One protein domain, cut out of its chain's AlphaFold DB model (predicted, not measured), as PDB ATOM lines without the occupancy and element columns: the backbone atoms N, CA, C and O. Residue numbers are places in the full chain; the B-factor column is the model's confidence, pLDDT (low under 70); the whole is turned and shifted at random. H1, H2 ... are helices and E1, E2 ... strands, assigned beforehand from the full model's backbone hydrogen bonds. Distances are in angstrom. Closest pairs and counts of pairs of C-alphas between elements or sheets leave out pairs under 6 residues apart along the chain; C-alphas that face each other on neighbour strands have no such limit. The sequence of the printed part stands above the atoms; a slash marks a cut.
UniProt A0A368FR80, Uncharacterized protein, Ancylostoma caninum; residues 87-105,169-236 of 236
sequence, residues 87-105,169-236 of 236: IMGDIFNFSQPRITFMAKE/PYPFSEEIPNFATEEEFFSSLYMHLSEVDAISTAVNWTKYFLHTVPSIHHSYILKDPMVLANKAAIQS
ATOM      1  N   ILE A  87      19.875 -45.760 -43.249       81.38
ATOM      2  CA  ILE A  87      18.681 -45.033 -42.819       81.38
ATOM      3  C   ILE A  87      18.143 -45.707 -41.555       81.38
ATOM      4  O   ILE A  87      17.779 -46.883 -41.586       81.38
ATOM      5  N   MET A  88      18.102 -44.971 -40.449       80.69
ATOM      6  CA  MET A  88      17.591 -45.429 -39.153       80.69
ATOM      7  C   MET A  88      16.720 -44.360 -38.494       80.69
ATOM      8  O   MET A  88      16.618 -43.251 -39.007       80.69
ATOM      9  N   GLY A  89      16.057 -44.694 -37.386       81.38
ATOM     10  CA  GLY A  89      15.352 -43.690 -36.588       81.38
ATOM     11  C   GLY A  89      16.332 -42.693 -35.967       81.38
ATOM     12  O   GLY A  89      17.439 -43.076 -35.588       81.38
ATOM     13  N   ASP A  90      15.925 -41.431 -35.872       81.81
ATOM     14  CA  ASP A  90      16.653 -40.398 -35.139       81.81
ATOM     15  C   ASP A  90      16.806 -40.811 -33.668       81.81
ATOM     16  O   ASP A  90      15.877 -41.349 -33.061       81.81
ATOM     17  N   ILE A  91      17.983 -40.555 -33.102       75.62
ATOM     18  CA  ILE A  91      18.339 -40.937 -31.730       75.62
ATOM     19  C   ILE A  91      17.464 -40.253 -30.666       75.62
ATOM     20  O   ILE A  91      17.279 -40.816 -29.589       75.62
ATOM     21  N   PHE A  92      16.886 -39.087 -30.972       80.31
ATOM     22  CA  PHE A  92      15.964 -38.362 -30.092       80.31
ATOM     23  C   PHE A  92      14.507 -38.489 -30.540       80.31
ATOM     24  O   PHE A  92      13.590 -38.293 -29.743       80.31
ATOM     25  N   ASN A  93      14.268 -38.837 -31.807       81.88
ATOM     26  CA  ASN A  93      12.925 -39.033 -32.339       81.88
ATOM     27  C   ASN A  93      12.849 -40.193 -33.340       81.88
ATOM     28  O   ASN A  93      12.843 -39.994 -34.554       81.88
ATOM     29  N   PHE A  94      12.637 -41.407 -32.836       83.75
ATOM     30  CA  PHE A  94      12.521 -42.619 -33.657       83.75
ATOM     31  C   PHE A  94      11.430 -42.582 -34.745       83.75
ATOM     32  O   PHE A  94      11.437 -43.431 -35.634       83.75
ATOM     33  N   SER A  95      10.501 -41.618 -34.707       86.00
ATOM     34  CA  SER A  95       9.501 -41.426 -35.768       86.00
ATOM     35  C   SER A  95      10.058 -40.707 -37.004       86.00
ATOM     36  O   SER A  95       9.402 -40.689 -38.044       86.00
ATOM     37  N   GLN A  96      11.244 -40.100 -36.910       84.94
ATOM     38  CA  GLN A  96      11.920 -39.435 -38.019       84.94
ATOM     39  C   GLN A  96      13.065 -40.312 -38.535       84.94
ATOM     40  O   GLN A  96      13.963 -40.644 -37.763       84.94
ATOM     41  N   PRO A  97      13.077 -40.693 -39.825       85.81
ATOM     42  CA  PRO A  97      14.239 -41.346 -40.405       85.81
ATOM     43  C   PRO A  97      15.398 -40.349 -40.544       85.81
ATOM     44  O   PRO A  97      15.193 -39.167 -40.829       85.81
ATOM     45  N   ARG A  98      16.620 -40.849 -40.376       86.88
ATOM     46  CA  ARG A  98      17.890 -40.140 -40.545       86.88
ATOM     47  C   ARG A  98      18.882 -41.020 -41.271       86.88
ATOM     48  O   ARG A  98      18.872 -42.239 -41.111       86.88
ATOM     49  N   ILE A  99      19.738 -40.388 -42.064       88.31
ATOM     50  CA  ILE A  99      20.903 -41.054 -42.636       88.31
ATOM     51  C   ILE A  99      22.034 -40.972 -41.610       88.31
ATOM     52  O   ILE A  99      22.369 -39.882 -41.160       88.31
ATOM     53  N   THR A 100      22.648 -42.099 -41.272       80.31
ATOM     54  CA  THR A 100      23.707 -42.166 -40.261       80.31
ATOM     55  C   THR A 100      24.936 -42.866 -40.820       80.31
ATOM     56  O   THR A 100      24.854 -43.991 -41.323       80.31
ATOM     57  N   PHE A 101      26.093 -42.224 -40.678       76.56
ATOM     58  CA  PHE A 101      27.398 -42.815 -40.965       76.56
ATOM     59  C   PHE A 101      27.970 -43.435 -39.681       76.56
ATOM     60  O   PHE A 101      28.189 -42.726 -38.710       76.56
ATOM     61  N   MET A 102      28.213 -44.754 -39.649       65.25
ATOM     62  CA  MET A 102      28.762 -45.457 -38.466       65.25
ATOM     63  C   MET A 102      29.889 -46.423 -38.842       65.25
ATOM     64  O   MET A 102      29.867 -47.607 -38.503       65.25
ATOM     65  N   ALA A 103      30.877 -45.926 -39.582       59.72
ATOM     66  CA  ALA A 103      31.903 -46.778 -40.179       59.72
ATOM     67  C   ALA A 103      32.735 -47.576 -39.148       59.72
ATOM     68  O   ALA A 103      33.074 -48.739 -39.374       59.72
ATOM     69  N   LYS A 104      33.022 -46.979 -37.981       54.69
ATOM     70  CA  LYS A 104      33.937 -47.536 -36.968       54.69
ATOM     71  C   LYS A 104      33.360 -48.710 -36.169       54.69
ATOM     72  O   LYS A 104      34.077 -49.659 -35.868       54.69
ATOM     73  N   GLU A 105      32.077 -48.665 -35.815       52.53
ATOM     74  CA  GLU A 105      31.474 -49.639 -34.886       52.53
ATOM     75  C   GLU A 105      31.137 -50.974 -35.538       52.53
ATOM     76  O   GLU A 105      30.895 -51.969 -34.855       52.53
ATOM     77  N   PRO A 169      32.895 -38.959 -33.426       53.62
ATOM     78  CA  PRO A 169      32.376 -38.351 -32.218       53.62
ATOM     79  C   PRO A 169      31.085 -39.099 -31.875       53.62
ATOM     80  O   PRO A 169      29.992 -38.596 -32.093       53.62
ATOM     81  N   TYR A 170      31.197 -40.361 -31.456       57.94
ATOM     82  CA  TYR A 170      30.050 -41.121 -30.958       57.94
ATOM     83  C   TYR A 170      30.186 -41.288 -29.440       57.94
ATOM     84  O   TYR A 170      31.268 -41.661 -28.980       57.94
ATOM     85  N   PRO A 171      29.142 -41.016 -28.637       48.09
ATOM     86  CA  PRO A 171      29.309 -40.698 -27.223       48.09
ATOM     87  C   PRO A 171      29.170 -41.918 -26.306       48.09
ATOM     88  O   PRO A 171      28.777 -41.782 -25.155       48.09
ATOM     89  N   PHE A 172      29.487 -43.128 -26.772       52.19
ATOM     90  CA  PHE A 172      29.399 -44.304 -25.900       52.19
ATOM     91  C   PHE A 172      30.651 -44.559 -25.054       52.19
ATOM     92  O   PHE A 172      30.639 -45.503 -24.264       52.19
ATOM     93  N   SER A 173      31.719 -43.755 -25.168       50.44
ATOM     94  CA  SER A 173      32.897 -44.007 -24.324       50.44
ATOM     95  C   SER A 173      33.819 -42.845 -23.958       50.44
ATOM     96  O   SER A 173      34.745 -43.098 -23.195       50.44
ATOM     97  N   GLU A 174      33.627 -41.607 -24.418       50.94
ATOM     98  CA  GLU A 174      34.481 -40.484 -23.988       50.94
ATOM     99  C   GLU A 174      33.642 -39.215 -23.803       50.94
ATOM    100  O   GLU A 174      32.677 -39.001 -24.536       50.94
ATOM    101  N   GLU A 175      33.981 -38.435 -22.771       52.72
ATOM    102  CA  GLU A 175      33.304 -37.205 -22.346       52.72
ATOM    103  C   GLU A 175      32.865 -36.347 -23.537       52.72
ATOM    104  O   GLU A 175      33.656 -36.072 -24.439       52.72
ATOM    105  N   ILE A 176      31.603 -35.906 -23.526       57.41
ATOM    106  CA  ILE A 176      31.069 -34.973 -24.520       57.41
ATOM    107  C   ILE A 176      31.929 -33.700 -24.447       57.41
ATOM    108  O   ILE A 176      31.904 -33.012 -23.424       57.41
ATOM    109  N   PRO A 177      32.719 -33.368 -25.481       58.53
ATOM    110  CA  PRO A 177      33.670 -32.275 -25.366       58.53
ATOM    111  C   PRO A 177      32.924 -30.938 -25.365       58.53
ATOM    112  O   PRO A 177      32.421 -30.520 -26.397       58.53
ATOM    113  N   ASN A 178      32.888 -30.239 -24.228       61.62
ATOM    114  CA  ASN A 178      32.432 -28.845 -24.101       61.62
ATOM    115  C   ASN A 178      30.986 -28.528 -24.565       61.62
ATOM    116  O   ASN A 178      30.713 -27.374 -24.896       61.62
ATOM    117  N   PHE A 179      30.055 -29.488 -24.566       64.69
ATOM    118  CA  PHE A 179      28.618 -29.213 -24.773       64.69
ATOM    119  C   PHE A 179      27.846 -29.332 -23.456       64.69
ATOM    120  O   PHE A 179      28.229 -30.118 -22.588       64.69
ATOM    121  N   ALA A 180      26.762 -28.564 -23.293       65.19
ATOM    122  CA  ALA A 180      25.963 -28.607 -22.069       65.19
ATOM    123  C   ALA A 180      25.020 -29.822 -22.038       65.19
ATOM    124  O   ALA A 180      24.668 -30.289 -20.955       65.19
ATOM    125  N   THR A 181      24.631 -30.352 -23.205       75.25
ATOM    126  CA  THR A 181      23.777 -31.546 -23.330       75.25
ATOM    127  C   THR A 181      24.184 -32.450 -24.503       75.25
ATOM    128  O   THR A 181      24.834 -32.014 -25.454       75.25
ATOM    129  N   GLU A 182      23.760 -33.719 -24.461       73.12
ATOM    130  CA  GLU A 182      23.874 -34.647 -25.599       73.12
ATOM    131  C   GLU A 182      23.136 -34.121 -26.839       73.12
ATOM    132  O   GLU A 182      23.649 -34.215 -27.952       73.12
ATOM    133  N   GLU A 183      21.957 -33.524 -26.655       77.38
ATOM    134  CA  GLU A 183      21.155 -32.968 -27.746       77.38
ATOM    135  C   GLU A 183      21.893 -31.852 -28.492       77.38
ATOM    136  O   GLU A 183      21.906 -31.847 -29.724       77.38
ATOM    137  N   GLU A 184      22.571 -30.951 -27.775       79.19
ATOM    138  CA  GLU A 184      23.399 -29.900 -28.378       79.19
ATOM    139  C   GLU A 184      24.565 -30.478 -29.186       79.19
ATOM    140  O   GLU A 184      24.815 -30.053 -30.317       79.19
ATOM    141  N   PHE A 185      25.255 -31.478 -28.632       78.69
ATOM    142  CA  PHE A 185      26.361 -32.149 -29.307       78.69
ATOM    143  C   PHE A 185      25.905 -32.814 -30.606       78.69
ATOM    144  O   PHE A 185      26.464 -32.543 -31.668       78.69
ATOM    145  N   PHE A 186      24.864 -33.639 -30.561       76.25
ATOM    146  CA  PHE A 186      24.361 -34.320 -31.751       76.25
ATOM    147  C   PHE A 186      23.735 -33.357 -32.760       76.25
ATOM    148  O   PHE A 186      23.918 -33.541 -33.962       76.25
ATOM    149  N   SER A 187      23.082 -32.290 -32.292       80.56
ATOM    150  CA  SER A 187      22.586 -31.222 -33.164       80.56
ATOM    151  C   SER A 187      23.707 -30.569 -33.968       80.56
ATOM    152  O   SER A 187      23.509 -30.246 -35.136       80.56
ATOM    153  N   SER A 188      24.907 -30.447 -33.388       80.06
ATOM    154  CA  SER A 188      26.092 -29.931 -34.089       80.06
ATOM    155  C   SER A 188      26.661 -30.877 -35.159       80.06
ATOM    156  O   SER A 188      27.414 -30.438 -36.027       80.06
ATOM    157  N   LEU A 189      26.303 -32.166 -35.114       80.69
ATOM    158  CA  LEU A 189      26.741 -33.195 -36.063       80.69
ATOM    159  C   LEU A 189      25.745 -33.407 -37.211       80.69
ATOM    160  O   LEU A 189      26.020 -34.176 -38.134       80.69
ATOM    161  N   TYR A 190      24.571 -32.779 -37.155       86.19
ATOM    162  CA  TYR A 190      23.606 -32.872 -38.238       86.19
ATOM    163  C   TYR A 190      23.959 -31.907 -39.369       86.19
ATOM    164  O   TYR A 190      24.209 -30.724 -39.154       86.19
ATOM    165  N   MET A 191      23.922 -32.417 -40.595       89.25
ATOM    166  CA  MET A 191      24.108 -31.639 -41.819       89.25
ATOM    167  C   MET A 191      23.193 -32.160 -42.923       89.25
ATOM    168  O   MET A 191      22.780 -33.319 -42.889       89.25
ATOM    169  N   HIS A 192      22.854 -31.322 -43.897       92.75
ATOM    170  CA  HIS A 192      22.066 -31.762 -45.047       92.75
ATOM    171  C   HIS A 192      22.876 -32.695 -45.959       92.75
ATOM    172  O   HIS A 192      24.102 -32.598 -46.049       92.75
ATOM    173  N   LEU A 193      22.198 -33.610 -46.658       92.69
ATOM    174  CA  LEU A 193      22.834 -34.534 -47.603       92.69
ATOM    175  C   LEU A 193      23.618 -33.787 -48.694       92.69
ATOM    176  O   LEU A 193      24.720 -34.203 -49.049       92.69
ATOM    177  N   SER A 194      23.098 -32.658 -49.169       93.75
ATOM    178  CA  SER A 194      23.763 -31.784 -50.135       93.75
ATOM    179  C   SER A 194      25.074 -31.202 -49.598       93.75
ATOM    180  O   SER A 194      26.054 -31.093 -50.337       93.75
ATOM    181  N   GLU A 195      25.140 -30.895 -48.300       92.25
ATOM    182  CA  GLU A 195      26.375 -30.471 -47.642       92.25
ATOM    183  C   GLU A 195      27.382 -31.623 -47.555       92.25
ATOM    184  O   GLU A 195      28.582 -31.402 -47.712       92.25
ATOM    185  N   VAL A 196      26.921 -32.861 -47.340       89.50
ATOM    186  CA  VAL A 196      27.804 -34.039 -47.338       89.50
ATOM    187  C   VAL A 196      28.410 -34.243 -48.722       89.50
ATOM    188  O   VAL A 196      29.619 -34.434 -48.819       89.50
ATOM    189  N   ASP A 197      27.610 -34.139 -49.787       90.44
ATOM    190  CA  ASP A 197      28.088 -34.221 -51.174       90.44
ATOM    191  C   ASP A 197      29.105 -33.120 -51.507       90.44
ATOM    192  O   ASP A 197      30.083 -33.361 -52.216       90.44
ATOM    193  N   ALA A 198      28.912 -31.915 -50.966       90.50
ATOM    194  CA  ALA A 198      29.827 -30.798 -51.178       90.50
ATOM    195  C   ALA A 198      31.188 -30.992 -50.484       90.50
ATOM    196  O   ALA A 198      32.207 -30.526 -50.998       90.50
ATOM    197  N   ILE A 199      31.224 -31.657 -49.324       87.38
ATOM    198  CA  ILE A 199      32.455 -31.853 -48.539       87.38
ATOM    199  C   ILE A 199      33.147 -33.179 -48.900       87.38
ATOM    200  O   ILE A 199      34.372 -33.240 -48.960       87.38
ATOM    201  N   SER A 200      32.387 -34.238 -49.180       84.38
ATOM    202  CA  SER A 200      32.880 -35.582 -49.505       84.38
ATOM    203  C   SER A 200      32.770 -35.862 -51.005       84.38
ATOM    204  O   SER A 200      32.031 -36.734 -51.445       84.38
ATOM    205  N   THR A 201      33.539 -35.135 -51.813       86.25
ATOM    206  CA  THR A 201      33.421 -35.173 -53.285       86.25
ATOM    207  C   THR A 201      33.849 -36.492 -53.929       86.25
ATOM    208  O   THR A 201      33.539 -36.734 -55.095       86.25
ATOM    209  N   ALA A 202      34.544 -37.359 -53.186       85.94
ATOM    210  CA  ALA A 202      34.910 -38.686 -53.664       85.94
ATOM    211  C   ALA A 202      33.666 -39.530 -53.984       85.94
ATOM    212  O   ALA A 202      33.661 -40.246 -54.979       85.94
ATOM    213  N   VAL A 203      32.604 -39.429 -53.175       88.06
ATOM    214  CA  VAL A 203      31.368 -40.204 -53.335       88.06
ATOM    215  C   VAL A 203      30.205 -39.246 -53.557       88.06
ATOM    216  O   VAL A 203      29.967 -38.354 -52.756       88.06
ATOM    217  N   ASN A 204      29.422 -39.469 -54.611       92.06
ATOM    218  CA  ASN A 204      28.142 -38.794 -54.776       92.06
ATOM    219  C   ASN A 204      27.081 -39.558 -53.970       92.06
ATOM    220  O   ASN A 204      26.490 -40.529 -54.452       92.06
ATOM    221  N   TRP A 205      26.875 -39.150 -52.722       91.25
ATOM    222  CA  TRP A 205      25.968 -39.775 -51.767       91.25
ATOM    223  C   TRP A 205      24.515 -39.673 -52.212       91.25
ATOM    224  O   TRP A 205      23.781 -40.653 -52.086       91.25
ATOM    225  N   THR A 206      24.097 -38.557 -52.816       93.50
ATOM    226  CA  THR A 206      22.754 -38.460 -53.408       93.50
ATOM    227  C   THR A 206      22.538 -39.534 -54.473       93.50
ATOM    228  O   THR A 206      21.568 -40.294 -54.406       93.50
ATOM    229  N   LYS A 207      23.467 -39.671 -55.431       93.12
ATOM    230  CA  LYS A 207      23.425 -40.719 -56.464       93.12
ATOM    231  C   LYS A 207      23.431 -42.099 -55.814       93.12
ATOM    232  O   LYS A 207      22.593 -42.924 -56.169       93.12
ATOM    233  N   TYR A 208      24.327 -42.337 -54.862       91.25
ATOM    234  CA  TYR A 208      24.425 -43.595 -54.129       91.25
ATOM    235  C   TYR A 208      23.083 -44.005 -53.505       91.25
ATOM    236  O   TYR A 208      22.604 -45.116 -53.737       91.25
ATOM    237  N   PHE A 209      22.427 -43.107 -52.762       90.50
ATOM    238  CA  PHE A 209      21.148 -43.419 -52.127       90.50
ATOM    239  C   PHE A 209      20.049 -43.669 -53.148       90.50
ATOM    240  O   PHE A 209      19.321 -44.646 -53.010       90.50
ATOM    241  N   LEU A 210      19.956 -42.865 -54.209       92.06
ATOM    242  CA  LEU A 210      18.953 -43.078 -55.257       92.06
ATOM    243  C   LEU A 210      19.091 -44.441 -55.950       92.06
ATOM    244  O   LEU A 210      18.092 -44.994 -56.404       92.06
ATOM    245  N   HIS A 211      20.293 -45.014 -56.005       89.50
ATOM    246  CA  HIS A 211      20.495 -46.343 -56.586       89.50
ATOM    247  C   HIS A 211      20.355 -47.493 -55.581       89.50
ATOM    248  O   HIS A 211      20.198 -48.638 -55.999       89.50
ATOM    249  N   THR A 212      20.430 -47.228 -54.275       85.62
ATOM    250  CA  THR A 212      20.442 -48.281 -53.242       85.62
ATOM    251  C   THR A 212      19.139 -48.376 -52.460       85.62
ATOM    252  O   THR A 212      18.748 -49.473 -52.065       85.62
ATOM    253  N   VAL A 213      18.422 -47.265 -52.266       86.12
ATOM    254  CA  VAL A 213      17.139 -47.271 -51.555       86.12
ATOM    255  C   VAL A 213      15.978 -47.596 -52.504       86.12
ATOM    256  O   VAL A 213      15.997 -47.188 -53.670       86.12
ATOM    257  N   PRO A 214      14.921 -48.278 -52.019       87.69
ATOM    258  CA  PRO A 214      13.705 -48.495 -52.795       87.69
ATOM    259  C   PRO A 214      13.125 -47.185 -53.341       87.69
ATOM    260  O   PRO A 214      13.104 -46.171 -52.641       87.69
ATOM    261  N   SER A 215      12.572 -47.225 -54.555       90.38
ATOM    262  CA  SER A 215      12.066 -46.038 -55.266       90.38
ATOM    263  C   SER A 215      11.038 -45.219 -54.480       90.38
ATOM    264  O   SER A 215      11.004 -43.994 -54.583       90.38
ATOM    265  N   ILE A 216      10.246 -45.865 -53.620       90.06
ATOM    266  CA  ILE A 216       9.289 -45.195 -52.724       90.06
ATOM    267  C   ILE A 216       9.957 -44.179 -51.776       90.06
ATOM    268  O   ILE A 216       9.328 -43.200 -51.374       90.06
ATOM    269  N   HIS A 217      11.240 -44.362 -51.459       89.44
ATOM    270  CA  HIS A 217      12.011 -43.479 -50.585       89.44
ATOM    271  C   HIS A 217      12.830 -42.427 -51.345       89.44
ATOM    272  O   HIS A 217      13.434 -41.565 -50.712       89.44
ATOM    273  N   HIS A 218      12.823 -42.413 -52.684       93.19
ATOM    274  CA  HIS A 218      13.570 -41.414 -53.466       93.19
ATOM    275  C   HIS A 218      13.133 -39.986 -53.155       93.19
ATOM    276  O   HIS A 218      13.966 -39.094 -53.052       93.19
ATOM    277  N   SER A 219      11.837 -39.775 -52.918       94.50
ATOM    278  CA  SER A 219      11.314 -38.459 -52.533       94.50
ATOM    279  C   SER A 219      11.886 -37.937 -51.211       94.50
ATOM    280  O   SER A 219      11.996 -36.728 -51.043       94.50
ATOM    281  N   TYR A 220      12.256 -38.821 -50.279       92.06
ATOM    282  CA  TYR A 220      12.925 -38.440 -49.036       92.06
ATOM    283  C   TYR A 220      14.368 -38.001 -49.308       92.06
ATOM    284  O   TYR A 220      14.772 -36.958 -48.812       92.06
ATOM    285  N   ILE A 221      15.101 -38.734 -50.153       94.56
ATOM    286  CA  ILE A 221      16.482 -38.397 -50.545       94.56
ATOM    287  C   ILE A 221      16.541 -37.059 -51.293       94.56
ATOM    288  O   ILE A 221      17.363 -36.208 -50.979       94.56
ATOM    289  N   LEU A 222      15.629 -36.837 -52.241       95.06
ATOM    290  CA  LEU A 222      15.580 -35.608 -53.043       95.06
ATOM    291  C   LEU A 222      15.145 -34.366 -52.249       95.06
ATOM    292  O   LEU A 222      15.311 -33.251 -52.733       95.06
ATOM    293  N   LYS A 223      14.582 -34.542 -51.047       95.62
ATOM    294  CA  LYS A 223      14.231 -33.446 -50.128       95.62
ATOM    295  C   LYS A 223      15.400 -32.990 -49.255       95.62
ATOM    296  O   LYS A 223      15.174 -32.214 -48.334       95.62
ATOM    297  N   ASP A 224      16.604 -33.466 -49.551       94.38
ATOM    298  CA  ASP A 224      17.832 -33.092 -48.860       94.38
ATOM    299  C   ASP A 224      17.783 -33.378 -47.344       94.38
ATOM    300  O   ASP A 224      17.763 -32.465 -46.511       94.38
ATOM    301  N   PRO A 225      17.670 -34.662 -46.957       93.25
ATOM    302  CA  PRO A 225      17.442 -35.042 -45.572       93.25
ATOM    303  C   PRO A 225      18.657 -34.759 -44.685       93.25
ATOM    304  O   PRO A 225      19.794 -34.711 -45.152       93.25
ATOM    305  N   MET A 226      18.409 -34.664 -43.375       91.19
ATOM    306  CA  MET A 226      19.486 -34.563 -42.392       91.19
ATOM    307  C   MET A 226      20.270 -35.872 -42.297       91.19
ATOM    308  O   MET A 226      19.708 -36.974 -42.214       91.19
ATOM    309  N   VAL A 227      21.581 -35.707 -42.235       88.62
ATOM    310  CA  VAL A 227      22.592 -36.736 -42.076       88.62
ATOM    311  C   VAL A 227      23.299 -36.510 -40.746       88.62
ATOM    312  O   VAL A 227      23.743 -35.400 -40.467       88.62
ATOM    313  N   LEU A 228      23.442 -37.564 -39.944       83.50
ATOM    314  CA  LEU A 228      24.337 -37.563 -38.793       83.50
ATOM    315  C   LEU A 228      25.755 -37.916 -39.257       83.50
ATOM    316  O   LEU A 228      26.037 -39.078 -39.581       83.50
ATOM    317  N   ALA A 229      26.638 -36.916 -39.313       77.19
ATOM    318  CA  ALA A 229      28.014 -37.075 -39.773       77.19
ATOM    319  C   ALA A 229      28.971 -36.078 -39.103       77.19
ATOM    320  O   ALA A 229      28.648 -34.918 -38.874       77.19
ATOM    321  N   ASN A 230      30.206 -36.503 -38.825       73.62
ATOM    322  CA  ASN A 230      31.211 -35.594 -38.277       73.62
ATOM    323  C   ASN A 230      31.881 -34.769 -39.378       73.62
ATOM    324  O   ASN A 230      32.843 -35.230 -39.995       73.62
ATOM    325  N   LYS A 231      31.443 -33.520 -39.553       71.50
ATOM    326  CA  LYS A 231      32.043 -32.574 -40.503       71.50
ATOM    327  C   LYS A 231      33.565 -32.447 -40.358       71.50
ATOM    328  O   LYS A 231      34.268 -32.456 -41.365       71.50
ATOM    329  N   ALA A 232      34.083 -32.401 -39.127       66.75
ATOM    330  CA  ALA A 232      35.520 -32.263 -38.875       66.75
ATOM    331  C   ALA A 232      36.328 -33.493 -39.324       66.75
ATOM    332  O   ALA A 232      37.473 -33.347 -39.733       66.75
ATOM    333  N   ALA A 233      35.731 -34.690 -39.286       65.44
ATOM    334  CA  ALA A 233      36.380 -35.918 -39.752       65.44
ATOM    335  C   ALA A 233      36.337 -36.087 -41.279       65.44
ATOM    336  O   ALA A 233      37.142 -36.829 -41.828       65.44
ATOM    337  N   ILE A 234      35.399 -35.431 -41.972       65.12
ATOM    338  CA  ILE A 234      35.308 -35.486 -43.440       65.12
ATOM    339  C   ILE A 234      36.332 -34.531 -44.081       65.12
ATOM    340  O   ILE A 234      36.798 -34.780 -45.188       65.12
ATOM    341  N   GLN A 235      36.701 -33.447 -43.388       62.22
ATOM    342  CA  GLN A 235      37.629 -32.423 -43.890       62.22
ATOM    343  C   GLN A 235      39.117 -32.682 -43.572       62.22
ATOM    344  O   GLN A 235      39.959 -31.925 -44.057       62.22
ATOM    345  N   SER A 236      39.441 -33.691 -42.752       52.56
ATOM    346  CA  SER A 236      40.810 -34.035 -42.317       52.56
ATOM    347  C   SER A 236      41.506 -35.029 -43.241       52.56
ATOM    348  O   SER A 236      42.713 -34.843 -43.509       52.56
TER     349      SER A 236
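Overview. This is residues 87 to 105 and 169 to 236 of the 236 residues of an uncharacterized protein of Ancylostoma caninum (UniProt A0A368FR80). A twisted sheet of four strands forms the middle, with H1 toward one end and the helical hairpin H3 and H4 toward the other. The printed part has 87 residues with five named helices and four named strands, ordered E1 E2 H1 E3 H2 H3 H4 E4 H5. Class and sheet, E1 E2 E4 E3, are mixed. The whole is compact, with radius of gyration of the C-alphas 13.7 A and spans 40, 32 and 22 A.

Arrangement. E2, residues 97 to 100, forms an antiparallel hairpin with E1, residues 87 to 89; N 88 and O 98 are within hydrogen-bond range at 2.9 A. E4, residues 226 to 228, is parallel to E2, N 228 to O 99 2.8 A, and antiparallel to E3, residues 190 to 192, N 227 to O 191 2.8 A. H2, residues 193 to 199, only grazes the sheet and touches H3, residues 205 to 212; C-alphas 197 and 205 are closest, 6.0 A. H3 and H4, residues 215 to 221, touch at a shallow tilt of 14 degrees; C-alphas 210 and 218 are closest, 5.9 A. H1, residues 182 to 188, touches no helix; H5, residues 231 to 234, is near H2. Every O i to N i+4 pair is within range in H1, H2 and H3; H4 has 1 of 3, and 3 of 4 for i+3.

Along the chain. E1 begins at C-alpha 87 (18.681, -45.033, -42.819) and H5 ends at C-alpha 234 (35.308, -35.486, -43.440). H3 spans 10.3 A.

Size, cuts and confidence. Across the cut, C-alphas 105 and 169 are 11.6 A apart. In this model 21 residues have pLDDT under 70, among them 169 to 180.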